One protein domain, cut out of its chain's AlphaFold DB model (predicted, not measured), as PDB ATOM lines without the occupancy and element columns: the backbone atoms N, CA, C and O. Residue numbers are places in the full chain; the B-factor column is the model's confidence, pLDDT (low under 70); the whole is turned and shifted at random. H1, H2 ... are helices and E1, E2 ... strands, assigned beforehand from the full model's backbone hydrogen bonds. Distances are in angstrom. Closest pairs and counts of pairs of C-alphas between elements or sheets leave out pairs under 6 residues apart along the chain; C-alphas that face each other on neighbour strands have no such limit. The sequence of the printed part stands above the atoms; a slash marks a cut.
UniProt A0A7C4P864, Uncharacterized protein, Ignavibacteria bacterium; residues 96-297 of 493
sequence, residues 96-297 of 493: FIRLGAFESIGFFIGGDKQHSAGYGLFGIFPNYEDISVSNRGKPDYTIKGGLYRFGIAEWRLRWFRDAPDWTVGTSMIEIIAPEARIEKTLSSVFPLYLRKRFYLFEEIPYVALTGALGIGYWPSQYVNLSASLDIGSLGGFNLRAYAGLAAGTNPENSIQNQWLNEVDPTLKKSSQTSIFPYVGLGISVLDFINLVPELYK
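What this domain is: This is residues 96 to 297 of the 493 residues of an uncharacterized protein of Ignavibacteria bacterium (UniProt A0A7C4P864). A closed barrel of eight strands makes the body, E1, E2, E3, E5, E6, E7, E8 and E9 round the ring, with the short strand E4 paired onto E3. At one end of the barrel lie the short helices H1 and H3, and at the other H2 and the long loop of residues 110 to 144. The 202 printed residues hold nine named strands and three named helices, in the order E1 E2 H1 E3 E4 E5 E6 E7 E8 H2 E9 H3; the neighbour strands are antiparallel and the class is mostly strand. The whole is compact, with a radius of gyration of the C-alphas of 17.3 A, yet elongated, spanning 58 by 30 by 23 A.

Where its parts are: Find C-alpha 98 at (173.374, 193.462, 164.016), where E1, residues 98 to 109, begins its 26.6 A. Then come E2, 145 to 156, 30.8 A; E3, 166 to 177, 27.1 A; and E4, 186 to 189. Look next for E5, 192 to 201, 26.3 A; E6, 206 to 216, 27.8 A; E7, 221 to 234, 33.6 A; and E8, 237 to 250, 32.1 A. The longest strand, E9, 272 to 289, runs 35.7 A to C-alpha 289 at (176.807, 196.118, 162.847). The helices are H1, 159 to 162; H2, 255 to 263; and H3, 293 to 296.

How they stand to each other: Start at the hairpin of E1 and E2, where N 100 and O 152 are 2.8 A apart. E3 lies on the other side of E2, with N 148 and O 175 at 2.8 A. Beside E3, on the side away from E2, look for E5, N 169 and O 193 at 2.9 A, and E4, N 176 and O 186 at 2.7 A. E4 runs on into E5 at 97 degrees. E5 to E8 form a meander, each strand the antiparallel neighbour of the one before: N 194 and O 213, 2.9 A; N 210 and O 228, 2.8 A; N 227 and O 243, 2.8 A. Across E8 and E9, N 242 and O 280 are 2.8 A apart; E9 and E1 close the ring, N 106 and O 281 at 2.8 A. H2 is on the barrel, while H3 is not on it; H1 is only just not on it, with 4 pairs of C-alphas within 10 A. In H2, 3 of 5 O i to N i+4 pairs are within hydrogen-bond range; H1 and H3 are too short for one.

The domain as a whole: The C-alphas of Thr 266 and Lys 297, the two farthest apart, are 58.7 A from each other. The printed part has no cut, and the link from E1 to E2, 35 residues, is long. Look for low pLDDT, under 70, at residues 129 to 134, 261 to 262 and 264 to 269.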
ATOM      1  N   PHE A  96     172.479 189.546 158.505       92.00
ATOM      2  CA  PHE A  96     172.100 190.280 159.712       92.00
ATOM      3  C   PHE A  96     172.567 191.734 159.643       92.00
ATOM      4  O   PHE A  96     173.638 192.037 159.122       92.00
ATOM      5  N   ILE A  97     171.775 192.633 160.224       92.31
ATOM      6  CA  ILE A  97     172.145 194.037 160.432       92.31
ATOM      7  C   ILE A  97     172.939 194.201 161.722       92.31
ATOM      8  O   ILE A  97     173.852 195.016 161.779       92.31
ATOM      9  N   ARG A  98     172.610 193.443 162.769       92.88
ATOM     10  CA  ARG A  98     173.374 193.462 164.016       92.88
ATOM     11  C   ARG A  98     173.446 192.075 164.638       92.88
ATOM     12  O   ARG A  98     172.427 191.394 164.724       92.88
ATOM     13  N   LEU A  99     174.629 191.694 165.105       92.44
ATOM     14  CA  LEU A  99     174.857 190.465 165.856       92.44
ATOM     15  C   LEU A  99     175.794 190.764 167.026       92.44
ATOM     16  O   LEU A  99     176.935 191.156 166.806       92.44
ATOM     17  N   GLY A 100     175.303 190.592 168.253       91.31
ATOM     18  CA  GLY A 100     176.013 190.977 169.470       91.31
ATOM     19  C   GLY A 100     175.999 189.920 170.562       91.31
ATOM     20  O   GLY A 100     174.951 189.348 170.848       91.31
ATOM     21  N   ALA A 101     177.128 189.678 171.230       92.06
ATOM     22  CA  ALA A 101     177.155 188.749 172.363       92.06
ATOM     23  C   ALA A 101     176.610 189.389 173.646       92.06
ATOM     24  O   ALA A 101     175.773 188.791 174.327       92.06
ATOM     25  N   PHE A 102     177.064 190.604 173.966       94.00
ATOM     26  CA  PHE A 102     176.725 191.292 175.211       94.00
ATOM     27  C   PHE A 102     176.562 192.800 175.005       94.00
ATOM     28  O   PHE A 102     177.366 193.436 174.330       94.00
ATOM     29  N   GLU A 103     175.543 193.385 175.627       95.69
ATOM     30  CA  GLU A 103     175.348 194.833 175.751       95.69
ATOM     31  C   GLU A 103     174.997 195.157 177.200       95.69
ATOM     32  O   GLU A 103     174.165 194.477 177.807       95.69
ATOM     33  N   SER A 104     175.606 196.211 177.736       95.69
ATOM     34  CA  SER A 104     175.293 196.743 179.056       95.69
ATOM     35  C   SER A 104     175.217 198.262 179.037       95.69
ATOM     36  O   SER A 104     175.976 198.919 178.328       95.69
ATOM     37  N   ILE A 105     174.281 198.818 179.800       95.44
ATOM     38  CA  ILE A 105     174.052 200.257 179.925       95.44
ATOM     39  C   ILE A 105     173.891 200.584 181.405       95.44
ATOM     40  O   ILE A 105     173.052 199.984 182.070       95.44
ATOM     41  N   GLY A 106     174.641 201.562 181.905       94.44
ATOM     42  CA  GLY A 106     174.479 202.127 183.242       94.44
ATOM     43  C   GLY A 106     173.515 203.309 183.220       94.44
ATOM     44  O   GLY A 106     173.657 204.220 182.406       94.44
ATOM     45  N   PHE A 107     172.524 203.313 184.108       94.25
ATOM     46  CA  PHE A 107     171.489 204.345 184.173       94.25
ATOM     47  C   PHE A 107     171.829 205.460 185.170       94.25
ATOM     48  O   PHE A 107     171.892 205.218 186.375       94.25
ATOM     49  N   PHE A 108     171.952 206.703 184.696       91.00
ATOM     50  CA  PHE A 108     172.026 207.903 185.549       91.00
ATOM     51  C   PHE A 108     170.640 208.311 186.061       91.00
ATOM     52  O   PHE A 108     170.446 208.708 187.213       91.00
ATOM     53  N   ILE A 109     169.650 208.210 185.175       89.00
ATOM     54  CA  ILE A 109     168.234 208.394 185.482       89.00
ATOM     55  C   ILE A 109     167.599 207.015 185.388       89.00
ATOM     56  O   ILE A 109     167.852 206.290 184.434       89.00
ATOM     57  N   GLY A 110     166.822 206.656 186.400       84.31
ATOM     58  CA  GLY A 110     166.224 205.340 186.578       84.31
ATOM     59  C   GLY A 110     165.188 205.416 187.691       84.31
ATOM     60  O   GLY A 110     164.598 206.480 187.889       84.31
ATOM     61  N   GLY A 111     165.013 204.318 188.425       85.12
ATOM     62  CA  GLY A 111     164.053 204.187 189.521       85.12
ATOM     63  C   GLY A 111     164.287 205.129 190.711       85.12
ATOM     64  O   GLY A 111     164.784 206.256 190.602       85.12
ATOM     65  N   ASP A 112     163.887 204.671 191.887       86.38
ATOM     66  CA  ASP A 112     163.973 205.424 193.126       86.38
ATOM     67  C   ASP A 112     165.434 205.676 193.524       86.38
ATOM     68  O   ASP A 112     166.272 204.775 193.551       86.38
ATOM     69  N   LYS A 113     165.737 206.930 193.880       84.62
ATOM     70  CA  LYS A 113     167.076 207.338 194.324       84.62
ATOM     71  C   LYS A 113     167.512 206.581 195.577       84.62
ATOM     72  O   LYS A 113     168.697 206.302 195.714       84.62
ATOM     73  N   GLN A 114     166.572 206.234 196.458       86.94
ATOM     74  CA  GLN A 114     166.877 205.562 197.725       86.94
ATOM     75  C   GLN A 114     167.408 204.133 197.542       86.94
ATOM     76  O   GLN A 114     168.104 203.628 198.416       86.94
ATOM     77  N   HIS A 115     167.117 203.508 196.398       87.81
ATOM     78  CA  HIS A 115     167.390 202.097 196.124       87.81
ATOM     79  C   HIS A 115     168.405 201.918 194.982       87.81
ATOM     80  O   HIS A 115     168.339 200.957 194.216       87.81
ATOM     81  N   SER A 116     169.348 202.852 194.837       87.69
ATOM     82  CA  SER A 116     170.321 202.834 193.741       87.69
ATOM     83  C   SER A 116     171.279 201.637 193.858       87.69
ATOM     84  O   SER A 116     171.701 201.280 194.959       87.69
ATOM     85  N   ALA A 117     171.614 201.008 192.728       84.38
ATOM     86  CA  ALA A 117     172.349 199.742 192.678       84.38
ATOM     87  C   ALA A 117     173.875 199.869 192.558       84.38
ATOM     88  O   ALA A 117     174.586 198.935 192.915       84.38
ATOM     89  N   GLY A 118     174.390 201.000 192.065       83.12
ATOM     90  CA  GLY A 118     175.835 201.234 192.012       83.12
ATOM     91  C   GLY A 118     176.580 200.361 191.003       83.12
ATOM     92  O   GLY A 118     177.662 199.876 191.303       83.12
ATOM     93  N   TYR A 119     176.028 200.171 189.801       82.19
ATOM     94  CA  TYR A 119     176.628 199.330 188.750       82.19
ATOM     95  C   TYR A 119     177.741 200.010 187.915       82.19
ATOM     96  O   TYR A 119     178.224 199.435 186.939       82.19
ATOM     97  N   GLY A 120     178.144 201.236 188.266       82.69
ATOM     98  CA  GLY A 120     179.176 202.019 187.569       82.69
ATOM     99  C   GLY A 120     178.824 202.445 186.133       82.69
ATOM    100  O   GLY A 120     177.749 202.142 185.628       82.69
ATOM    101  N   LEU A 121     179.711 203.218 185.489       81.69
ATOM    102  CA  LEU A 121     179.402 204.054 184.308       81.69
ATOM    103  C   LEU A 121     178.685 203.325 183.154       81.69
ATOM    104  O   LEU A 121     177.820 203.916 182.515       81.69
ATOM    105  N   PHE A 122     179.011 202.050 182.918       88.88
ATOM    106  CA  PHE A 122     178.411 201.224 181.862       88.88
ATOM    107  C   PHE A 122     177.497 200.111 182.384       88.88
ATOM    108  O   PHE A 122     177.086 199.262 181.607       88.88
ATOM    109  N   GLY A 123     177.192 200.078 183.684       82.50
ATOM    110  CA  GLY A 123     176.372 199.025 184.288       82.50
ATOM    111  C   GLY A 123     177.121 197.715 184.575       82.50
ATOM    112  O   GLY A 123     176.519 196.761 185.053       82.50
ATOM    113  N   ILE A 124     178.425 197.643 184.322       84.38
ATOM    114  CA  ILE A 124     179.239 196.414 184.430       84.38
ATOM    115  C   ILE A 124     180.173 196.384 185.646       84.38
ATOM    116  O   ILE A 124     180.898 195.412 185.839       84.38
ATOM    117  N   PHE A 125     180.173 197.442 186.455       80.88
ATOM    118  CA  PHE A 125     181.024 197.594 187.633       80.88
ATOM    119  C   PHE A 125     180.162 197.564 188.900       80.88
ATOM    120  O   PHE A 125     179.970 198.605 189.532       80.88
ATOM    121  N   PRO A 126     179.580 196.409 189.272       75.69
ATOM    122  CA  PRO A 126     178.864 196.318 190.534       75.69
ATOM    123  C   PRO A 126     179.846 196.527 191.685       75.69
ATOM    124  O   PRO A 126     180.982 196.052 191.617       75.69
ATOM    125  N   ASN A 127     179.413 197.197 192.752       75.00
ATOM    126  CA  ASN A 127     180.181 197.213 193.992       75.00
ATOM    127  C   ASN A 127     180.186 195.800 194.597       75.00
ATOM    128  O   ASN A 127     179.178 195.373 195.155       75.00
ATOM    129  N   TYR A 128     181.317 195.097 194.489       71.44
ATOM    130  CA  TYR A 128     181.461 193.698 194.905       71.44
ATOM    131  C   TYR A 128     181.223 193.460 196.403       71.44
ATOM    132  O   TYR A 128     180.808 192.364 196.770       71.44
ATOM    133  N   GLU A 129     181.398 194.476 197.251       68.12
ATOM    134  CA  GLU A 129     181.105 194.395 198.693       68.12
ATOM    135  C   GLU A 129     179.599 194.382 198.983       68.12
ATOM    136  O   GLU A 129     179.146 193.803 199.967       68.12
ATOM    137  N   ASP A 130     178.826 194.994 198.090       67.62
ATOM    138  CA  ASP A 130     177.381 195.157 198.194       67.62
ATOM    139  C   ASP A 130     176.619 194.129 197.332       67.62
ATOM    140  O   ASP A 130     175.387 194.159 197.274       67.62
ATOM    141  N   ILE A 131     177.308 193.193 196.662       67.25
ATOM    142  CA  ILE A 131     176.652 192.090 195.944       67.25
ATOM    143  C   ILE A 131     176.170 191.065 196.972       67.25
ATOM    144  O   ILE A 131     176.848 190.091 197.294       67.25
ATOM    145  N   SER A 132     174.958 191.268 197.471       65.94
ATOM    146  CA  SER A 132     174.224 190.251 198.207       65.94
ATOM    147  C   SER A 132     172.811 190.131 197.662       65.94
ATOM    148  O   SER A 132     172.222 191.093 197.168       65.94
ATOM    149  N   VAL A 133     172.242 188.933 197.784       63.00
ATOM    150  CA  VAL A 133     170.845 188.670 197.413       63.00
ATOM    151  C   VAL A 133     169.892 189.562 198.226       63.00
ATOM    152  O   VAL A 133     168.845 189.946 197.727       63.00
ATOM    153  N   SER A 134     170.284 189.946 199.445       67.38
ATOM    154  CA  SER A 134     169.539 190.839 200.342       67.38
ATOM    155  C   SER A 134     169.753 192.330 200.103       67.38
ATOM    156  O   SER A 134     169.056 193.138 200.720       67.38
ATOM    157  N   ASN A 135     170.687 192.727 199.236       76.25
ATOM    158  CA  ASN A 135     170.938 194.137 198.995       76.25
ATOM    159  C   ASN A 135     169.790 194.749 198.182       76.25
ATOM    160  O   ASN A 135     169.482 194.318 197.073       76.25
ATOM    161  N   ARG A 136     169.169 195.789 198.739       82.12
ATOM    162  CA  ARG A 136     168.070 196.535 198.110       82.12
ATOM    163  C   ARG A 136     168.496 197.923 197.619       82.12
ATOM    164  O   ARG A 136     167.641 198.694 197.195       82.12
ATOM    165  N   GLY A 137     169.796 198.218 197.632       83.31
ATOM    166  CA  GLY A 137     170.381 199.473 197.163       83.31
ATOM    167  C   GLY A 137     170.610 200.501 198.271       83.31
ATOM    168  O   GLY A 137     170.181 200.322 199.410       83.31
ATOM    169  N   LYS A 138     171.323 201.579 197.927       84.19
ATOM    170  CA  LYS A 138     171.687 202.682 198.838       84.19
ATOM    171  C   LYS A 138     171.463 204.046 198.166       84.19
ATOM    172  O   LYS A 138     171.547 204.125 196.939       84.19
ATOM    173  N   PRO A 139     171.220 205.128 198.932       79.69
ATOM    174  CA  PRO A 139     170.879 206.445 198.380       79.69
ATOM    175  C   PRO A 139     172.013 207.215 197.673       79.69
ATOM    176  O   PRO A 139     171.731 208.247 197.066       79.69
ATOM    177  N   ASP A 140     173.255 206.724 197.677       79.31
ATOM    178  CA  ASP A 140     174.426 207.532 197.284       79.31
ATOM    179  C   ASP A 140     175.042 207.177 195.920       79.31
ATOM    180  O   ASP A 140     175.989 207.824 195.468       79.31
ATOM    181  N   TYR A 141     174.517 206.170 195.220       84.00
ATOM    182  CA  TYR A 141     175.084 205.765 193.933       84.00
ATOM    183  C   TYR A 141     174.609 206.651 192.774       84.00
ATOM    184  O   TYR A 141     173.414 206.785 192.514       84.00
ATOM    185  N   THR A 142     175.560 207.207 192.010       83.69
ATOM    186  CA  THR A 142     175.275 208.013 190.806       83.69
ATOM    187  C   THR A 142     174.620 207.189 189.697       83.69
ATOM    188  O   THR A 142     173.762 207.690 188.972       83.69
ATOM    189  N   ILE A 143     175.013 205.917 189.576       88.12
ATOM    190  CA  ILE A 143     174.420 204.965 188.638       88.12
ATOM    191  C   ILE A 143     173.398 204.124 189.387       88.12
ATOM    192  O   ILE A 143     173.739 203.325 190.263       88.12
ATOM    193  N   LYS A 144     172.130 204.328 189.042       88.75
ATOM    194  CA  LYS A 144     170.995 203.787 189.787       88.75
ATOM    195  C   LYS A 144     170.660 202.361 189.402       88.75
ATOM    196  O   LYS A 144     170.315 201.575 190.273       88.75
ATOM    197  N   GLY A 145     170.783 202.035 188.124       90.88
ATOM    198  CA  GLY A 145     170.398 200.745 187.572       90.88
ATOM    199  C   GLY A 145     171.118 200.470 186.260       90.88
ATOM    200  O   GLY A 145     172.113 201.130 185.945       90.88
ATOM    201  N   GLY A 146     170.616 199.513 185.491       94.50
ATOM    202  CA  GLY A 146     171.182 199.204 184.192       94.50
ATOM    203  C   GLY A 146     170.304 198.349 183.290       94.50
ATOM    204  O   GLY A 146     169.321 197.744 183.720       94.50
ATOM    205  N   LEU A 147     170.683 198.314 182.018       95.38
ATOM    206  CA  LEU A 147     170.126 197.428 181.002       95.38
ATOM    207  C   LEU A 147     171.194 196.429 180.587       95.38
ATOM    208  O   LEU A 147     172.335 196.816 180.359       95.38
ATOM    209  N   TYR A 148     170.809 195.168 180.452       96.12
ATOM    210  CA  TYR A 148     171.677 194.089 180.004       96.12
ATOM    211  C   TYR A 148     170.977 193.295 178.913       96.12
ATOM    212  O   TYR A 148     169.820 192.906 179.077       96.12
ATOM    213  N   ARG A 149     171.679 193.023 177.815       95.81
ATOM    214  CA  ARG A 149     171.223 192.115 176.760       95.81
ATOM    215  C   ARG A 149     172.301 191.097 176.450       95.81
ATOM    216  O   ARG A 149     173.477 191.440 176.352       95.81
ATOM    217  N   PHE A 150     171.868 189.863 176.235       94.69
ATOM    218  CA  PHE A 150     172.720 188.749 175.838       94.69
ATOM    219  C   PHE A 150     172.208 188.153 174.529       94.69
ATOM    220  O   PHE A 150     170.997 187.976 174.380       94.69
ATOM    221  N   GLY A 151     173.114 187.834 173.603       92.38
ATOM    222  CA  GLY A 151     172.794 187.192 172.323       92.38
ATOM    223  C   GLY A 151     171.814 188.008 171.482       92.38
ATOM    224  O   GLY A 151     170.678 187.595 171.264       92.38
ATOM    225  N   ILE A 152     172.235 189.203 171.081       94.06
ATOM    226  CA  ILE A 152     171.487 190.152 170.260       94.06
ATOM    227  C   ILE A 152     171.583 189.723 168.802       94.06
ATOM    228  O   ILE A 152     172.677 189.507 168.290       94.06
ATOM    229  N   ALA A 153     170.447 189.668 168.123       94.00
ATOM    230  CA  ALA A 153     170.385 189.439 166.691       94.00
ATOM    231  C   ALA A 153     169.334 190.353 166.068       94.00
ATOM    232  O   ALA A 153     168.268 190.594 166.643       94.00
ATOM    233  N   GLU A 154     169.647 190.896 164.902       93.56
ATOM    234  CA  GLU A 154     168.814 191.874 164.231       93.56
ATOM    235  C   GLU A 154     168.907 191.731 162.721       93.56
ATOM    236  O   GLU A 154     169.996 191.717 162.147       93.56
ATOM    237  N   TRP A 155     167.748 191.702 162.077       92.00
ATOM    238  CA  TRP A 155     167.598 191.470 160.650       92.00
ATOM    239  C   TRP A 155     166.908 192.646 159.980       92.00
ATOM    240  O   TRP A 155     166.122 193.380 160.590       92.00
ATOM    241  N   ARG A 156     167.179 192.804 158.685       90.88
ATOM    242  CA  ARG A 156     166.507 193.796 157.849       90.88
ATOM    243  C   ARG A 156     165.017 193.477 157.752       90.88
ATOM    244  O   ARG A 156     164.627 192.389 157.333       90.88
ATOM    245  N   LEU A 157     164.180 194.459 158.065       89.69
ATOM    246  CA  LEU A 157     162.738 194.360 157.906       89.69
ATOM    247  C   LEU A 157     162.335 194.901 156.532       89.69
ATOM    248  O   LEU A 157     162.439 196.095 156.276       89.69
ATOM    249  N   ARG A 158     161.807 194.036 155.662       84.44
ATOM    250  CA  ARG A 158     161.383 194.403 154.294       84.44
ATOM    251  C   ARG A 158     159.948 194.942 154.214       84.44
ATOM    252  O   ARG A 158     159.267 194.797 153.200       84.44
ATOM    253  N   TRP A 159     159.438 195.509 155.304       82.44
ATOM    254  CA  TRP A 159     158.119 196.146 155.319       82.44
ATOM    255  C   TRP A 159     158.190 197.534 154.669       82.44
ATOM    256  O   TRP A 159     159.264 198.030 154.344       82.44
ATOM    257  N   PHE A 160     157.032 198.157 154.434       79.12
ATOM    258  CA  PHE A 160     156.950 199.526 153.903       79.12
ATOM    259  C   PHE A 160     157.669 199.736 152.560       79.12
ATOM    260  O   PHE A 160     158.323 200.753 152.357       79.12
ATOM    261  N   ARG A 161     157.523 198.782 151.627       78.69
ATOM    262  CA  ARG A 161     158.213 198.792 150.320       78.69
ATOM    263  C   ARG A 161     159.736 198.782 150.456       78.69
ATOM    264  O   ARG A 161     160.425 199.457 149.702       78.69
ATOM    265  N   ASP A 162     160.227 197.998 151.412       77.44
ATOM    266  CA  ASP A 162     161.655 197.812 151.651       77.44
ATOM    267  C   ASP A 162     162.373 199.122 152.016       77.44
ATOM    268  O   ASP A 162     163.496 199.386 151.584       77.44
ATOM    269  N   ALA A 163     161.687 199.960 152.807       80.31
ATOM    270  CA  ALA A 163     162.247 201.206 153.309       80.31
ATOM    271  C   ALA A 163     163.584 200.923 154.022       80.31
ATOM    272  O   ALA A 163     163.644 200.011 154.856       80.31
ATOM    273  N   PRO A 164     164.649 201.688 153.721       80.94
ATOM    274  CA  PRO A 164     165.981 201.393 154.232       80.94
ATOM    275  C   PRO A 164     166.011 201.464 155.764       80.94
ATOM    276  O   PRO A 164     165.196 202.157 156.379       80.94
ATOM    277  N   ASP A 165     166.942 200.736 156.378       88.50
ATOM    278  CA  ASP A 165     167.300 200.779 157.809       88.50
ATOM    279  C   ASP A 165     166.182 200.508 158.824       88.50
ATOM    280  O   ASP A 165     166.330 200.812 160.013       88.50
ATOM    281  N   TRP A 166     165.062 199.944 158.374       92.94
ATOM    282  CA  TRP A 166     164.110 199.295 159.261       92.94
ATOM    283  C   TRP A 166     164.578 197.890 159.581       92.94
ATOM    284  O   TRP A 166     165.005 197.129 158.707       92.94
ATOM    285  N   THR A 167     164.455 197.531 160.847       93.19
ATOM    286  CA  THR A 167     164.949 196.259 161.339       93.19
ATOM    287  C   THR A 167     164.042 195.676 162.399       93.19
ATOM    288  O   THR A 167     163.359 196.378 163.149       93.19
ATOM    289  N   VAL A 168     164.053 194.350 162.454       93.94
ATOM    290  CA  VAL A 168     163.451 193.577 163.530       93.94
ATOM    291  C   VAL A 168     164.563 192.831 164.242       93.94
ATOM    292  O   VAL A 168     165.408 192.204 163.608       93.94
ATOM    293  N   GLY A 169     164.591 192.929 165.562       93.12
ATOM    294  CA  GLY A 169     165.626 192.305 166.366       93.12
ATOM    295  C   GLY A 169     165.083 191.684 167.631       93.12
ATOM    296  O   GLY A 169     163.969 191.963 168.075       93.12
ATOM    297  N   THR A 170     165.904 190.832 168.217       95.12
ATOM    298  CA  THR A 170     165.654 190.200 169.502       95.12
ATOM    299  C   THR A 170     166.967 190.016 170.251       95.12
ATOM    300  O   THR A 170     168.053 190.231 169.712       95.12
ATOM    301  N   SER A 171     166.873 189.641 171.518       95.00
ATOM    302  CA  SER A 171     168.007 189.203 172.324       95.00
ATOM    303  C   SER A 171     167.625 187.918 173.038       95.00
ATOM    304  O   SER A 171     166.474 187.777 173.439       95.00
ATOM    305  N   MET A 172     168.556 186.998 173.264       93.75
ATOM    306  CA  MET A 172     168.259 185.784 174.034       93.75
ATOM    307  C   MET A 172     167.659 186.123 175.400       93.75
ATOM    308  O   MET A 172     166.628 185.573 175.780       93.75
ATOM    309  N   ILE A 173     168.278 187.066 176.114       95.25
ATOM    310  CA  ILE A 173     167.814 187.558 177.413       95.25
ATOM    311  C   ILE A 173     168.009 189.072 177.457       95.25
ATOM    312  O   ILE A 173     169.066 189.571 177.075       95.25
ATOM    313  N   GLU A 174     167.002 189.787 177.949       96.38
ATOM    314  CA  GLU A 174     167.069 191.204 178.298       96.38
ATOM    315  C   GLU A 174     166.684 191.399 179.762       96.38
ATOM    316  O   GLU A 174     165.715 190.806 180.239       96.38
ATOM    317  N   ILE A 175     167.423 192.257 180.457       95.81
ATOM    318  CA  ILE A 175     167.152 192.688 181.826       95.81
ATOM    319  C   ILE A 175     167.216 194.214 181.847       95.81
ATOM    320  O   ILE A 175     168.231 194.792 181.476       95.81
ATOM    321  N   ILE A 176     166.149 194.865 182.292       95.69
ATOM    322  CA  ILE A 176     166.057 196.307 182.509       95.69
ATOM    323  C   ILE A 176     165.809 196.517 184.002       95.69
ATOM    324  O   ILE A 176     164.679 196.413 184.488       95.69
ATOM    325  N   ALA A 177     166.883 196.772 184.738       94.00
ATOM    326  CA  ALA A 177     166.861 197.021 186.170       94.00
ATOM    327  C   ALA A 177     166.873 198.538 186.417       94.00
ATOM    328  O   ALA A 177     167.912 199.171 186.231       94.00
ATOM    329  N   PRO A 178     165.750 199.161 186.818       92.94
ATOM    330  CA  PRO A 178     165.734 200.597 187.102       92.94
ATOM    331  C   PRO A 178     166.562 200.979 188.331       92.94
ATOM    332  O   PRO A 178     167.010 202.121 188.438       92.94
ATOM    333  N   GLU A 179     166.690 200.042 189.267       90.88
ATOM    334  CA  GLU A 179     167.261 200.192 190.602       90.88
ATOM    335  C   GLU A 179     167.607 198.796 191.165       90.88
ATOM    336  O   GLU A 179     167.370 197.788 190.498       90.88
ATOM    337  N   ALA A 180     168.128 198.713 192.392       88.06
ATOM    338  CA  ALA A 180     168.564 197.447 192.998       88.06
ATOM    339  C   ALA A 180     167.417 196.483 193.364       88.06
ATOM    340  O   ALA A 180     167.639 195.285 193.536       88.06
ATOM    341  N   ARG A 181     166.181 196.982 193.498       87.44
ATOM    342  CA  ARG A 181     165.003 196.174 193.847       87.44
ATOM    343  C   ARG A 181     164.619 195.235 192.707       87.44
ATOM    344  O   ARG A 181     164.075 195.666 191.687       87.44
ATOM    345  N   ILE A 182     164.833 193.936 192.911       87.00
ATOM    346  CA  ILE A 182     164.585 192.907 191.895       87.00
ATOM    347  C   ILE A 182     163.130 192.859 191.420       87.00
ATOM    348  O   ILE A 182     162.864 192.549 190.262       87.00
ATOM    349  N   GLU A 183     162.174 193.219 192.274       86.88
ATOM    350  CA  GLU A 183     160.755 193.209 191.932       86.88
ATOM    351  C   GLU A 183     160.335 194.355 191.001       86.88
ATOM    352  O   GLU A 183     159.262 194.298 190.393       86.88
ATOM    353  N   LYS A 184     161.176 195.389 190.862       90.56
ATOM    354  CA  LYS A 184     160.999 196.480 189.892       90.56
ATOM    355  C   LYS A 184     161.770 196.255 188.593       90.56
ATOM    356  O   LYS A 184     161.501 196.956 187.615       90.56
ATOM    357  N   THR A 185     162.663 195.268 188.560       92.88
ATOM    358  CA  THR A 185     163.397 194.847 187.366       92.88
ATOM    359  C   THR A 185     162.474 194.146 186.382       92.88
ATOM    360  O   THR A 185     161.739 193.229 186.740       92.88
ATOM    361  N   LEU A 186     162.534 194.556 185.120       95.06
ATOM    362  CA  LEU A 186     161.825 193.911 184.020       95.06
ATOM    363  C   LEU A 186     162.810 193.002 183.288       95.06
ATOM    364  O   LEU A 186     163.917 193.430 182.984       95.06
ATOM    365  N   SER A 187     162.445 191.760 182.987       95.50
ATOM    366  CA  SER A 187     163.264 190.911 182.119       95.50
ATOM    367  C   SER A 187     162.413 190.142 181.126       95.50
ATOM    368  O   SER A 187     161.337 189.662 181.484       95.50
ATOM    369  N   SER A 188     162.930 189.921 179.924       93.75
ATOM    370  CA  SER A 188     162.305 189.031 178.950       93.75
ATOM    371  C   SER A 188     163.331 188.103 178.321       93.75
ATOM    372  O   SER A 188     164.471 188.485 178.070       93.75
ATOM    373  N   VAL A 189     162.894 186.889 178.016       94.19
ATOM    374  CA  VAL A 189     163.546 185.999 177.058       94.19
ATOM    375  C   VAL A 189     162.972 186.331 175.684       94.19
ATOM    376  O   VAL A 189     161.755 186.489 175.563       94.19
ATOM    377  N   PHE A 190     163.830 186.498 174.680       94.38
ATOM    378  CA  PHE A 190     163.442 186.874 173.313       94.38
ATOM    379  C   PHE A 190     162.456 188.062 173.210       94.38
ATOM    380  O   PHE A 190     161.417 187.928 172.558       94.38
ATOM    381  N   PRO A 191     162.723 189.236 173.829       95.38
ATOM    382  CA  PRO A 191     161.915 190.422 173.546       95.38
ATOM    383  C   PRO A 191     162.010 190.780 172.063       95.38
ATOM    384  O   PRO A 191     163.061 190.616 171.438       95.38
ATOM    385  N   LEU A 192     160.926 191.296 171.497       96.25
ATOM    386  CA  LEU A 192     160.888 191.727 170.104       96.25
ATOM    387  C   LEU A 192     161.097 193.231 170.026       96.25
ATOM    388  O   LEU A 192     160.415 193.990 170.709       96.25
ATOM    389  N   TYR A 193     162.019 193.654 169.171       96.31
ATOM    390  CA  TYR A 193     162.328 195.050 168.912       96.31
ATOM    391  C   TYR A 193     162.076 195.387 167.453       96.31
ATOM    392  O   TYR A 193     162.637 194.764 166.557       96.31
ATOM    393  N   LEU A 194     161.289 196.430 167.227       96.19
ATOM    394  CA  LEU A 194     161.224 197.131 165.956       96.19
ATOM    395  C   LEU A 194     162.131 198.355 166.058       96.19
ATOM    396  O   LEU A 194     161.952 199.170 166.966       96.19
ATOM    397  N   ARG A 195     163.109 198.483 165.159       95.31
ATOM    398  CA  ARG A 195     164.057 199.599 165.176       95.31
ATOM    399  C   ARG A 195     164.126 200.292 163.824       95.31
ATOM    400  O   ARG A 195     163.886 199.693 162.776       95.31
ATOM    401  N   LYS A 196     164.461 201.576 163.874       94.94
ATOM    402  CA  LYS A 196     164.764 202.405 162.714       94.94
ATOM    403  C   LYS A 196     166.056 203.159 162.987       94.94
ATOM    404  O   LYS A 196     166.130 203.901 163.967       94.94
ATOM    405  N   ARG A 197     167.060 202.958 162.131       94.19
ATOM    406  CA  ARG A 197     168.330 203.691 162.190       94.19
ATOM    407  C   ARG A 197     168.356 204.855 161.212       94.19
ATOM    408  O   ARG A 197     167.796 204.783 160.117       94.19
ATOM    409  N   PHE A 198     169.034 205.906 161.643       94.31
ATOM    410  CA  PHE A 198     169.429 207.057 160.851       94.31
ATOM    411  C   PHE A 198     170.943 207.186 160.988       94.31
ATOM    412  O   PHE A 198     171.439 207.578 162.048       94.31
ATOM    413  N   TYR A 199     171.674 206.791 159.949       93.38
ATOM    414  CA  TYR A 199     173.128 206.878 159.937       93.38
ATOM    415  C   TYR A 199     173.555 208.331 159.714       93.38
ATOM    416  O   TYR A 199     173.123 208.990 158.773       93.38
ATOM    417  N   LEU A 200     174.372 208.840 160.633       93.75
ATOM    418  CA  LEU A 200     175.066 210.122 160.517       93.75
ATOM    419  C   LEU A 200     176.416 209.941 159.820       93.75
ATOM    420  O   LEU A 200     176.888 210.843 159.136       93.75
ATOM    421  N   PHE A 201     177.024 208.767 160.006       91.75
ATOM    422  CA  PHE A 201     178.247 208.355 159.340       91.75
ATOM    423  C   PHE A 201     178.095 206.897 158.895       91.75
ATOM    424  O   PHE A 201     177.793 206.026 159.714       91.75
ATOM    425  N   GLU A 202     178.255 206.657 157.594       90.19
ATOM    426  CA  GLU A 202     178.056 205.357 156.932       90.19
ATOM    427  C   GLU A 202     179.378 204.600 156.713       90.19
ATOM    428  O   GLU A 202     179.429 203.594 156.017       90.19
ATOM    429  N   GLU A 203     180.462 205.050 157.334       88.38
ATOM    430  CA  GLU A 203     181.745 204.355 157.323       88.38
ATOM    431  C   GLU A 203     182.169 204.014 158.754       88.38
ATOM    432  O   GLU A 203     181.798 204.713 159.687       88.38
ATOM    433  N   ILE A 204     182.971 202.967 158.962       85.88
ATOM    434  CA  ILE A 204     183.409 202.561 160.311       85.88
ATOM    435  C   ILE A 204     184.313 203.642 160.956       85.88
ATOM    436  O   ILE A 204     185.329 203.994 160.361       85.88
ATOM    437  N   PRO A 205     184.051 204.113 162.189       89.31
ATOM    438  CA  PRO A 205     182.920 203.757 163.040       89.31
ATOM    439  C   PRO A 205     181.619 204.398 162.562       89.31
ATOM    440  O   PRO A 205     181.495 205.619 162.548       89.31
ATOM    441  N   TYR A 206     180.625 203.568 162.257       91.44
ATOM    442  CA  TYR A 206     179.263 204.009 162.013       91.44
ATOM    443  C   TYR A 206     178.756 204.778 163.228       91.44
ATOM    444  O   TYR A 206     178.879 204.342 164.378       91.44
ATOM    445  N   VAL A 207     178.137 205.916 162.946       95.31
ATOM    446  CA  VAL A 207     177.444 206.717 163.947       95.31
ATOM    447  C   VAL A 207     175.982 206.742 163.554       95.31
ATOM    448  O   VAL A 207     175.649 207.203 162.464       95.31
ATOM    449  N   ALA A 208     175.109 206.237 164.420       95.19
ATOM    450  CA  ALA A 208     173.689 206.112 164.112       95.19
ATOM    451  C   ALA A 208     172.808 206.596 165.259       95.19
ATOM    452  O   ALA A 208     173.052 206.296 166.427       95.19
ATOM    453  N   LEU A 209     171.735 207.299 164.902       96.69
ATOM    454  CA  LEU A 209     170.601 207.531 165.785       96.69
ATOM    455  C   LEU A 209     169.570 206.428 165.545       96.69
ATOM    456  O   LEU A 209     169.069 206.265 164.433       96.69
ATOM    457  N   THR A 210     169.241 205.675 166.586       96.19
ATOM    458  CA  THR A 210     168.329 204.535 166.517       96.19
ATOM    459  C   THR A 210     167.079 204.825 167.335       96.19
ATOM    460  O   THR A 210     167.160 204.987 168.547       96.19
ATOM    461  N   GLY A 211     165.909 204.842 166.698       97.19
ATOM    462  CA  GLY A 211     164.620 204.772 167.389       97.19
ATOM    463  C   GLY A 211     164.173 203.318 167.521       97.19
ATOM    464  O   GLY A 211     164.307 202.549 166.568       97.19
ATOM    465  N   ALA A 212     163.655 202.919 168.682       96.81
ATOM    466  CA  ALA A 212     163.299 201.531 168.952       96.81
ATOM    467  C   ALA A 212     162.048 201.383 169.830       96.81
ATOM    468  O   ALA A 212     161.901 202.048 170.856       96.81
ATOM    469  N   LEU A 213     161.189 200.439 169.447       97.69
ATOM    470  CA  LEU A 213     160.049 199.962 170.224       97.69
ATOM    471  C   LEU A 213     160.258 198.481 170.551       97.69
ATOM    472  O   LEU A 213     160.304 197.648 169.647       97.69
ATOM    473  N   GLY A 214     160.395 198.173 171.835       96.75
ATOM    474  CA  GLY A 214     160.567 196.828 172.370       96.75
ATOM    475  C   GLY A 214     159.322 196.326 173.082       96.75
ATOM    476  O   GLY A 214     158.659 197.090 173.784       96.75
ATOM    477  N   ILE A 215     159.031 195.036 172.941       97.56
ATOM    478  CA  ILE A 215     157.972 194.343 173.674       97.56
ATOM    479  C   ILE A 215     158.567 193.078 174.293       97.56
ATOM    480  O   ILE A 215     159.082 192.211 173.586       97.56
ATOM    481  N   GLY A 216     158.487 192.981 175.618       95.31
ATOM    482  CA  GLY A 216     158.816 191.785 176.387       95.31
ATOM    483  C   GLY A 216     157.546 191.082 176.854       95.31
ATOM    484  O   GLY A 216     156.580 191.743 177.240       95.31
ATOM    485  N   TYR A 217     157.536 189.750 176.806       90.12
ATOM    486  CA  TYR A 217     156.354 188.953 177.162       90.12
ATOM    487  C   TYR A 217     156.574 188.042 178.374       90.12
ATOM    488  O   TYR A 217     155.665 187.875 179.189       90.12
ATOM    489  N   TRP A 218     157.756 187.433 178.503       89.44
ATOM    490  CA  TRP A 218     158.037 186.489 179.582       89.44
ATOM    491  C   TRP A 218     159.511 186.532 179.999       89.44
ATOM    492  O   TRP A 218     160.366 186.458 179.119       89.44
ATOM    493  N   PRO A 219     159.838 186.556 181.308       89.75
ATOM    494  CA  PRO A 219     158.916 186.454 182.450       89.75
ATOM    495  C   PRO A 219     158.159 187.746 182.799       89.75
ATOM    496  O   PRO A 219     157.098 187.661 183.418       89.75
ATOM    497  N   SER A 220     158.657 188.913 182.395       92.88
ATOM    498  CA  SER A 220     157.986 190.203 182.580       92.88
ATOM    499  C   SER A 220     157.232 190.603 181.313       92.88
ATOM    500  O   SER A 220     157.721 190.387 180.205       92.88
ATOM    501  N   GLN A 221     156.072 191.241 181.475       94.81
ATOM    502  CA  GLN A 221     155.317 191.825 180.366       94.81
ATOM    503  C   GLN A 221     155.562 193.326 180.349       94.81
ATOM    504  O   GLN A 221     155.170 194.021 181.289       94.81
ATOM    505  N   TYR A 222     156.232 193.837 179.321       96.94
ATOM    506  CA  TYR A 222     156.573 195.255 179.251       96.94
ATOM    507  C   TYR A 222     156.669 195.776 177.828       96.94
ATOM    508  O   TYR A 222     156.884 195.034 176.872       96.94
ATOM    509  N   VAL A 223     156.563 197.094 177.729       97.88
ATOM    510  CA  VAL A 223     156.893 197.872 176.542       97.88
ATOM    511  C   VAL A 223     158.077 198.768 176.881       97.88
ATOM    512  O   VAL A 223     158.150 199.344 177.970       97.88
ATOM    513  N   ASN A 224     159.014 198.874 175.947       97.62
ATOM    514  CA  ASN A 224     160.190 199.721 176.057       97.62
ATOM    515  C   ASN A 224     160.273 200.640 174.836       97.62
ATOM    516  O   ASN A 224     160.574 200.184 173.735       97.62
ATOM    517  N   LEU A 225     160.012 201.930 175.025       97.75
ATOM    518  CA  LEU A 225     160.232 202.937 173.992       97.75
ATOM    519  C   LEU A 225     161.594 203.579 174.229       97.75
ATOM    520  O   LEU A 225     161.844 204.107 175.311       97.75
ATOM    521  N   SER A 226     162.477 203.542 173.236       96.88
ATOM    522  CA  SER A 226     163.857 203.993 173.410       96.88
ATOM    523  C   SER A 226     164.428 204.666 172.173       96.88
ATOM    524  O   SER A 226     164.025 204.385 171.045       96.88
ATOM    525  N   ALA A 227     165.386 205.550 172.409       97.44
ATOM    526  CA  ALA A 227     166.268 206.114 171.412       97.44
ATOM    527  C   ALA A 227     167.718 205.891 171.856       97.44
ATOM    528  O   ALA A 227     168.024 205.992 173.048       97.44
ATOM    529  N   SER A 228     168.607 205.596 170.911       96.62
ATOM    530  CA  SER A 228     170.039 205.503 171.180       96.62
ATOM    531  C   SER A 228     170.883 206.237 170.149       96.62
ATOM    532  O   SER A 228     170.518 206.327 168.980       96.62
ATOM    533  N   LEU A 229     172.012 206.773 170.604       97.25
ATOM    534  CA  LEU A 229     173.125 207.183 169.759       97.25
ATOM    535  C   LEU A 229     174.184 206.088 169.859       97.25
ATOM    536  O   LEU A 229     174.724 205.857 170.941       97.25
ATOM    537  N   ASP A 230     174.446 205.414 168.749       94.50
ATOM    538  CA  ASP A 230     175.346 204.270 168.664       94.50
ATOM    539  C   ASP A 230     176.618 204.660 167.894       94.50
ATOM    540  O   ASP A 230     176.525 205.277 166.832       94.50
ATOM    541  N   ILE A 231     177.790 204.280 168.414       94.25
ATOM    542  CA  ILE A 231     179.099 204.396 167.756       94.25
ATOM    543  C   ILE A 231     179.708 202.992 167.675       94.25
ATOM    544  O   ILE A 231     180.005 202.391 168.709       94.25
ATOM    545  N   GLY A 232     179.884 202.457 166.468       88.06
ATOM    546  CA  GLY A 232     180.351 201.083 166.221       88.06
ATOM    547  C   GLY A 232     180.495 200.796 164.726       88.06
ATOM    548  O   GLY A 232     180.083 201.610 163.936       88.06
ATOM    549  N   SER A 233     181.043 199.701 164.208       83.00
ATOM    550  CA  SER A 233     181.629 198.532 164.859       83.00
ATOM    551  C   SER A 233     183.136 198.724 165.065       83.00
ATOM    552  O   SER A 233     183.912 198.608 164.111       83.00
ATOM    553  N   LEU A 234     183.581 199.047 166.287       85.19
ATOM    554  CA  LEU A 234     185.013 199.197 166.603       85.19
ATOM    555  C   LEU A 234     185.592 197.828 166.990       85.19
ATOM    556  O   LEU A 234     185.768 197.529 168.167       85.19
ATOM    557  N   GLY A 235     185.820 196.952 166.007       80.19
ATOM    558  CA  GLY A 235     186.286 195.584 166.261       80.19
ATOM    559  C   GLY A 235     185.318 194.780 167.138       80.19
ATOM    560  O   GLY A 235     185.745 193.988 167.965       80.19
ATOM    561  N   GLY A 236     184.008 195.028 167.029       85.44
ATOM    562  CA  GLY A 236     183.005 194.403 167.894       85.44
ATOM    563  C   GLY A 236     182.829 195.065 169.268       85.44
ATOM    564  O   GLY A 236     182.026 194.574 170.058       85.44
ATOM    565  N   PHE A 237     183.522 196.167 169.571       90.31
ATOM    566  CA  PHE A 237     183.180 197.040 170.697       90.31
ATOM    567  C   PHE A 237     182.376 198.238 170.215       90.31
ATOM    568  O   PHE A 237     182.807 198.941 169.308       90.31
ATOM    569  N   ASN A 238     181.236 198.519 170.845       93.31
ATOM    570  CA  ASN A 238     180.447 199.707 170.512       93.31
ATOM    571  C   ASN A 238     180.142 200.520 171.760       93.31
ATOM    572  O   ASN A 238     179.899 199.966 172.831       93.31
ATOM    573  N   LEU A 239     180.108 201.840 171.599       94.56
ATOM    574  CA  LEU A 239     179.679 202.782 172.625       94.56
ATOM    575  C   LEU A 239     178.272 203.265 172.306       94.56
ATOM    576  O   LEU A 239     177.932 203.502 171.146       94.56
ATOM    577  N   ARG A 240     177.440 203.394 173.336       94.50
ATOM    578  CA  ARG A 240     176.029 203.735 173.166       94.50
ATOM    579  C   ARG A 240     175.580 204.727 174.226       94.50
ATOM    580  O   ARG A 240     175.893 204.568 175.403       94.50
ATOM    581  N   ALA A 241     174.791 205.712 173.827       96.75
ATOM    582  CA  ALA A 241     174.026 206.551 174.742       96.75
ATOM    583  C   ALA A 241     172.541 206.248 174.561       96.75
ATOM    584  O   ALA A 241     172.056 206.248 173.435       96.75
ATOM    585  N   TYR A 242     171.829 205.981 175.652       95.25
ATOM    586  CA  TYR A 242     170.425 205.581 175.640       95.25
ATOM    587  C   TYR A 242     169.550 206.574 176.387       95.25
ATOM    588  O   TYR A 242     169.915 207.058 177.458       95.25
ATOM    589  N   ALA A 243     168.351 206.785 175.857       97.25
ATOM    590  CA  ALA A 243     167.244 207.414 176.558       97.25
ATOM    591  C   ALA A 243     165.952 206.654 176.246       97.25
ATOM    592  O   ALA A 243     165.719 206.258 175.104       97.25
ATOM    593  N   GLY A 244     165.096 206.443 177.239       96.50
ATOM    594  CA  GLY A 244     163.853 205.719 177.014       96.50
ATOM    595  C   GLY A 244     162.893 205.720 178.191       96.50
ATOM    596  O   GLY A 244     163.146 206.312 179.239       96.50
ATOM    597  N   LEU A 245     161.771 205.040 177.982       97.31
ATOM    598  CA  LEU A 245     160.723 204.796 178.958       97.31
ATOM    599  C   LEU A 245     160.361 203.312 178.903       97.31
ATOM    600  O   LEU A 245     159.891 202.818 177.874       97.31
ATOM    601  N   ALA A 246     160.559 202.620 180.021       97.12
ATOM    602  CA  ALA A 246     160.099 201.252 180.197       97.12
ATOM    603  C   ALA A 246     158.857 201.247 181.092       97.12
ATOM    604  O   ALA A 246     158.822 201.903 182.135       97.12
ATOM    605  N   ALA A 247     157.833 200.508 180.675       97.31
ATOM    606  CA  ALA A 247     156.595 200.340 181.419       97.31
ATOM    607  C   ALA A 247     156.144 198.884 181.335       97.31
ATOM    608  O   ALA A 247     155.982 198.337 180.244       97.31
ATOM    609  N   GLY A 248     155.931 198.250 182.481       95.38
ATOM    610  CA  GLY A 248     155.571 196.844 182.514       95.38
ATOM    611  C   GLY A 248     155.122 196.334 183.866       95.38
ATOM    612  O   GLY A 248     155.074 197.054 184.864       95.38
ATOM    613  N   THR A 249     154.792 195.052 183.878       93.75
ATOM    614  CA  THR A 249     154.368 194.324 185.062       93.75
ATOM    615  C   THR A 249     155.144 193.021 185.192       93.75
ATOM    616  O   THR A 249     155.385 192.312 184.212       93.75
ATOM    617  N   ASN A 250     155.504 192.707 186.429       92.38
ATOM    618  CA  ASN A 250     156.006 191.418 186.870       92.38
ATOM    619  C   ASN A 250     154.831 190.645 187.476       92.38
ATOM    620  O   ASN A 250     154.415 190.975 188.594       92.38
ATOM    621  N   PRO A 251     154.273 189.644 186.767       88.00
ATOM    622  CA  PRO A 251     153.205 188.801 187.297       88.00
ATOM    623  C   PRO A 251     153.615 188.107 188.599       88.00
ATOM    624  O   PRO A 251     154.801 187.883 188.848       88.00
ATOM    625  N   GLU A 252     152.652 187.708 189.429       84.38
ATOM    626  CA  GLU A 252     152.913 187.054 190.725       84.38
ATOM    627  C   GLU A 252     153.824 185.816 190.606       84.38
ATOM    628  O   GLU A 252     154.679 185.567 191.453       84.38
ATOM    629  N   ASN A 253     153.681 185.066 189.515       81.25
ATOM    630  CA  ASN A 253     154.456 183.864 189.222       81.25
ATOM    631  C   ASN A 253     155.785 184.128 188.487       81.25
ATOM    632  O   ASN A 253     156.462 183.160 188.135       81.25
ATOM    633  N   SER A 254     156.165 185.386 188.247       82.44
ATOM    634  CA  SER A 254     157.438 185.743 187.605       82.44
ATOM    635  C   SER A 254     158.649 185.336 188.448       82.44
ATOM    636  O   SER A 254     158.564 185.201 189.670       82.44
ATOM    637  N   ILE A 255     159.798 185.146 187.792       80.75
ATOM    638  CA  ILE A 255     161.052 184.743 188.449       80.75
ATOM    639  C   ILE A 255     161.473 185.794 189.487       80.75
ATOM    640  O   ILE A 255     161.853 185.438 190.597       80.75
ATOM    641  N   GLN A 256     161.309 187.077 189.166       82.25
ATOM    642  CA  GLN A 256     161.601 188.216 190.037       82.25
ATOM    643  C   GLN A 256     160.817 188.151 191.345       82.25
ATOM    644  O   GLN A 256     161.391 188.266 192.425       82.25
ATOM    645  N   ASN A 257     159.506 187.913 191.254       76.31
ATOM    646  CA  ASN A 257     158.646 187.822 192.430       76.31
ATOM    647  C   ASN A 257     158.862 186.521 193.205       76.31
ATOM    648  O   ASN A 257     158.647 186.492 194.413       76.31
ATOM    649  N   GLN A 258     159.298 185.441 192.547       77.00
ATOM    650  CA  GLN A 258     159.713 184.224 193.243       77.00
ATOM    651  C   GLN A 258     160.975 184.471 194.072       77.00
ATOM    652  O   GLN A 258     160.961 184.151 195.259       77.00
ATOM    653  N   TRP A 259     161.995 185.099 193.476       73.62
ATOM    654  CA  TRP A 259     163.256 185.442 194.139       73.62
ATOM    655  C   TRP A 259     163.046 186.441 195.274       73.62
ATOM    656  O   TRP A 259     163.639 186.277 196.334       73.62
ATOM    657  N   LEU A 260     162.128 187.399 195.114       75.25
ATOM    658  CA  LEU A 260     161.740 188.316 196.187       75.25
ATOM    659  C   LEU A 260     161.361 187.577 197.481       75.25
ATOM    660  O   LEU A 260     161.739 188.032 198.550       75.25
ATOM    661  N   ASN A 261     160.682 186.424 197.409       64.88
ATOM    662  CA  ASN A 261     160.306 185.668 198.616       64.88
ATOM    663  C   ASN A 261     161.491 184.987 199.306       64.88
ATOM    664  O   ASN A 261     161.412 184.697 200.496       64.88
ATOM    665  N   GLU A 262     162.541 184.657 198.553       68.81
ATOM    666  CA  GLU A 262     163.774 184.102 199.118       68.81
ATOM    667  C   GLU A 262     164.587 185.204 199.803       68.81
ATOM    668  O   GLU A 262     165.241 184.954 200.813       68.81
ATOM    669  N   VAL A 263     164.503 186.426 199.271       70.44
ATOM    670  CA  VAL A 263     165.218 187.606 199.762       70.44
ATOM    671  C   VAL A 263     164.529 188.231 200.977       70.44
ATOM    672  O   VAL A 263     165.182 188.565 201.962       70.44
ATOM    673  N   ASP A 264     163.212 188.411 200.899       68.75
ATOM    674  CA  ASP A 264     162.386 189.044 201.923       68.75
ATOM    675  C   ASP A 264     160.998 188.373 201.978       68.75
ATOM    676  O   ASP A 264     160.074 188.751 201.246       68.75
ATOM    677  N   PRO A 265     160.814 187.375 202.862       66.62
ATOM    678  CA  PRO A 265     159.564 186.629 202.975       66.62
ATOM    679  C   PRO A 265     158.409 187.449 203.575       66.62
ATOM    680  O   PRO A 265     157.284 186.950 203.639       66.62
ATOM    681  N   THR A 266     158.655 188.684 204.034       65.62
ATOM    682  CA  THR A 266     157.613 189.555 204.604       65.62
ATOM    683  C   THR A 266     156.822 190.317 203.538       65.62
ATOM    684  O   THR A 266     155.692 190.751 203.789       65.62
ATOM    685  N   LEU A 267     157.372 190.435 202.326       69.00
ATOM    686  CA  LEU A 267     156.721 191.092 201.200       69.00
ATOM    687  C   LEU A 267     155.737 190.132 200.518       69.00
ATOM    688  O   LEU A 267     156.075 189.016 200.128       69.00
ATOM    689  N   LYS A 268     154.477 190.560 200.375       62.19
ATOM    690  CA  LYS A 268     153.428 189.741 199.747       62.19
ATOM    691  C   LYS A 268     153.731 189.492 198.267       62.19
ATOM    692  O   LYS A 268     154.092 190.416 197.538       62.19
ATOM    693  N   LYS A 269     153.449 188.267 197.806       65.75
ATOM    694  CA  LYS A 269     153.380 187.913 196.381       65.75
ATOM    695  C   LYS A 269     152.218 188.654 195.726       65.75
ATOM    696  O   LYS A 269     151.085 188.190 195.724       65.75
ATOM    697  N   SER A 270     152.485 189.839 195.209       78.69
ATOM    698  CA  SER A 270     151.549 190.567 194.360       78.69
ATOM    699  C   SER A 270     152.225 190.896 193.043       78.69
ATOM    700  O   SER A 270     153.447 191.022 192.979       78.69
ATOM    701  N   SER A 271     151.428 191.058 191.987       84.50
ATOM    702  CA  SER A 271     151.937 191.612 190.734       84.50
ATOM    703  C   SER A 271     152.579 192.974 191.007       84.50
ATOM    704  O   SER A 271     152.004 193.795 191.724       84.50
ATOM    705  N   GLN A 272     153.768 193.203 190.456       88.62
ATOM    706  CA  GLN A 272     154.521 194.439 190.651       88.62
ATOM    707  C   GLN A 272     154.591 195.204 189.339       88.62
ATOM    708  O   GLN A 272     155.132 194.712 188.354       88.62
ATOM    709  N   THR A 273     154.055 196.419 189.329       91.75
ATOM    710  CA  THR A 273     154.161 197.324 188.184       91.75
ATOM    711  C   THR A 273     155.404 198.196 188.325       91.75
ATOM    712  O   THR A 273     155.731 198.668 189.423       91.75
ATOM    713  N   SER A 274     156.091 198.403 187.207       93.12
ATOM    714  CA  SER A 274     157.285 199.230 187.100       93.12
ATOM    715  C   SER A 274     157.141 200.148 185.892       93.12
ATOM    716  O   SER A 274     156.907 199.680 184.777       93.12
ATOM    717  N   ILE A 275     157.222 201.458 186.120       95.88
ATOM    718  CA  ILE A 275     157.215 202.482 185.073       95.88
ATOM    719  C   ILE A 275     158.326 203.456 185.424       95.88
ATOM    720  O   ILE A 275     158.296 204.058 186.498       95.88
ATOM    721  N   PHE A 276     159.311 203.590 184.546       95.69
ATOM    722  CA  PHE A 276     160.458 204.444 184.809       95.69
ATOM    723  C   PHE A 276     161.081 204.956 183.509       95.69
ATOM    724  O   PHE A 276     161.263 204.187 182.556       95.69
ATOM    725  N   PRO A 277     161.433 206.251 183.449       96.06
ATOM    726  CA  PRO A 277     162.335 206.733 182.424       96.06
ATOM    727  C   PRO A 277     163.749 206.241 182.732       96.06
ATOM    728  O   PRO A 277     164.112 206.035 183.894       96.06
ATOM    729  N   TYR A 278     164.570 206.110 181.699       95.31
ATOM    730  CA  TYR A 278     165.987 205.856 181.873       95.31
ATOM    731  C   TYR A 278     166.832 206.655 180.892       95.31
ATOM    732  O   TYR A 278     166.439 206.893 179.752       95.31
ATOM    733  N   VAL A 279     168.002 207.074 181.366       96.56
ATOM    734  CA  VAL A 279     169.048 207.702 180.555       96.56
ATOM    735  C   VAL A 279     170.380 207.137 181.011       96.56
ATOM    736  O   VAL A 279     170.642 207.096 182.216       96.56
ATOM    737  N   GLY A 280     171.209 206.699 180.070       95.44
ATOM    738  CA  GLY A 280     172.418 205.958 180.394       95.44
ATOM    739  C   GLY A 280     173.467 205.936 179.297       95.44
ATOM    740  O   GLY A 280     173.188 206.243 178.138       95.44
ATOM    741  N   LEU A 281     174.674 205.541 179.688       96.44
ATOM    742  CA  LEU A 281     175.766 205.214 178.778       96.44
ATOM    743  C   LEU A 281     176.034 203.719 178.852       96.44
ATOM    744  O   LEU A 281     175.908 203.102 179.909       96.44
ATOM    745  N   GLY A 282     176.392 203.133 177.724       94.12
ATOM    746  CA  GLY A 282     176.586 201.707 177.612       94.12
ATOM    747  C   GLY A 282     177.684 201.325 176.649       94.12
ATOM    748  O   GLY A 282     178.152 202.121 175.834       94.12
ATOM    749  N   ILE A 283     178.056 200.063 176.772       94.62
ATOM    750  CA  ILE A 283     179.019 199.393 175.925       94.62
ATOM    751  C   ILE A 283     178.413 198.084 175.437       94.62
ATOM    752  O   ILE A 283     177.635 197.435 176.140       94.62
ATOM    753  N   SER A 284     178.785 197.669 174.239       93.56
ATOM    754  CA  SER A 284     178.558 196.304 173.786       93.56
ATOM    755  C   SER A 284     179.849 195.676 173.304       93.56
ATOM    756  O   SER A 284     180.748 196.369 172.834       93.56
ATOM    757  N   VAL A 285     179.943 194.365 173.502       92.25
ATOM    758  CA  VAL A 285     181.141 193.559 173.280       92.25
ATOM    759  C   VAL A 285     180.782 192.390 172.375       92.25
ATOM    760  O   VAL A 285     179.735 191.758 172.558       92.25
ATOM    761  N   LEU A 286     181.661 192.118 171.406       91.25
ATOM    762  CA  LEU A 286     181.416 191.216 170.276       91.25
ATOM    763  C   LEU A 286     180.104 191.557 169.568       91.25
ATOM    764  O   LEU A 286     179.245 190.698 169.398       91.25
ATOM    765  N   ASP A 287     179.938 192.837 169.245       91.69
ATOM    766  CA  ASP A 287     178.746 193.423 168.653       91.69
ATOM    767  C   ASP A 287     179.051 194.028 167.286       91.69
ATOM    768  O   ASP A 287     179.594 195.126 167.165       91.69
ATOM    769  N   PHE A 288     178.687 193.287 166.248       91.62
ATOM    770  CA  PHE A 288     178.918 193.628 164.855       91.62
ATOM    771  C   PHE A 288     177.671 194.279 164.267       91.62
ATOM    772  O   PHE A 288     176.556 193.802 164.482       91.62
ATOM    773  N   ILE A 289     177.865 195.363 163.521       91.56
ATOM    774  CA  ILE A 289     176.807 196.118 162.847       91.56
ATOM    775  C   ILE A 289     177.166 196.184 161.365       91.56
ATOM    776  O   ILE A 289     178.302 196.529 161.051       91.56
ATOM    777  N   ASN A 290     176.197 195.884 160.501       90.75
ATOM    778  CA  ASN A 290     176.292 196.005 159.052       90.75
ATOM    779  C   ASN A 290     175.267 197.022 158.538       90.75
ATOM    780  O   ASN A 290     174.146 197.123 159.050       90.75
ATOM    781  N   LEU A 291     175.614 197.728 157.468       91.25
ATOM    782  CA  LEU A 291     174.669 198.512 156.684       91.25
ATOM    783  C   LEU A 291     173.874 197.616 155.731       91.25
ATOM    784  O   LEU A 291     174.301 196.528 155.343       91.25
ATOM    785  N   VAL A 292     172.717 198.103 155.279       90.06
ATOM    786  CA  VAL A 292     171.892 197.382 154.296       90.06
ATOM    787  C   VAL A 292     172.661 197.043 153.004       90.06
ATOM    788  O   VAL A 292     172.534 195.904 152.550       90.06
ATOM    789  N   PRO A 293     173.466 197.950 152.406       90.50
ATOM    790  CA  PRO A 293     174.268 197.620 151.226       90.50
ATOM    791  C   PRO A 293     175.325 196.543 151.485       90.50
ATOM    792  O   PRO A 293     175.659 195.774 150.588       90.50
ATOM    793  N   GLU A 294     175.830 196.447 152.714       90.25
ATOM    794  CA  GLU A 294     176.881 195.494 153.066       90.25
ATOM    795  C   GLU A 294     176.345 194.051 153.104       90.25
ATOM    796  O   GLU A 294     177.095 193.109 152.851       90.25
ATOM    797  N   LEU A 295     175.033 193.842 153.272       89.81
ATOM    798  CA  LEU A 295     174.395 192.518 153.128       89.81
ATOM    799  C   LEU A 295     174.568 191.897 151.728       89.81
ATOM    800  O   LEU A 295     174.322 190.706 151.534       89.81
ATOM    801  N   TYR A 296     174.976 192.697 150.742       90.38
ATOM    802  CA  TYR A 296     175.255 192.263 149.371       90.38
ATOM    803  C   TYR A 296     176.754 192.143 149.075       90.38
ATOM    804  O   TYR A 296     177.134 191.865 147.940       90.38
ATOM    805  N   LYS A 297     177.606 192.347 150.081       91.38
ATOM    806  CA  LYS A 297     179.052 192.166 149.997       91.38
ATOM    807  C   LYS A 297     179.417 190.779 150.526       91.38
ATOM    808  O   LYS A 297     178.886 190.348 151.548       91.38
TER     809      LYS A 297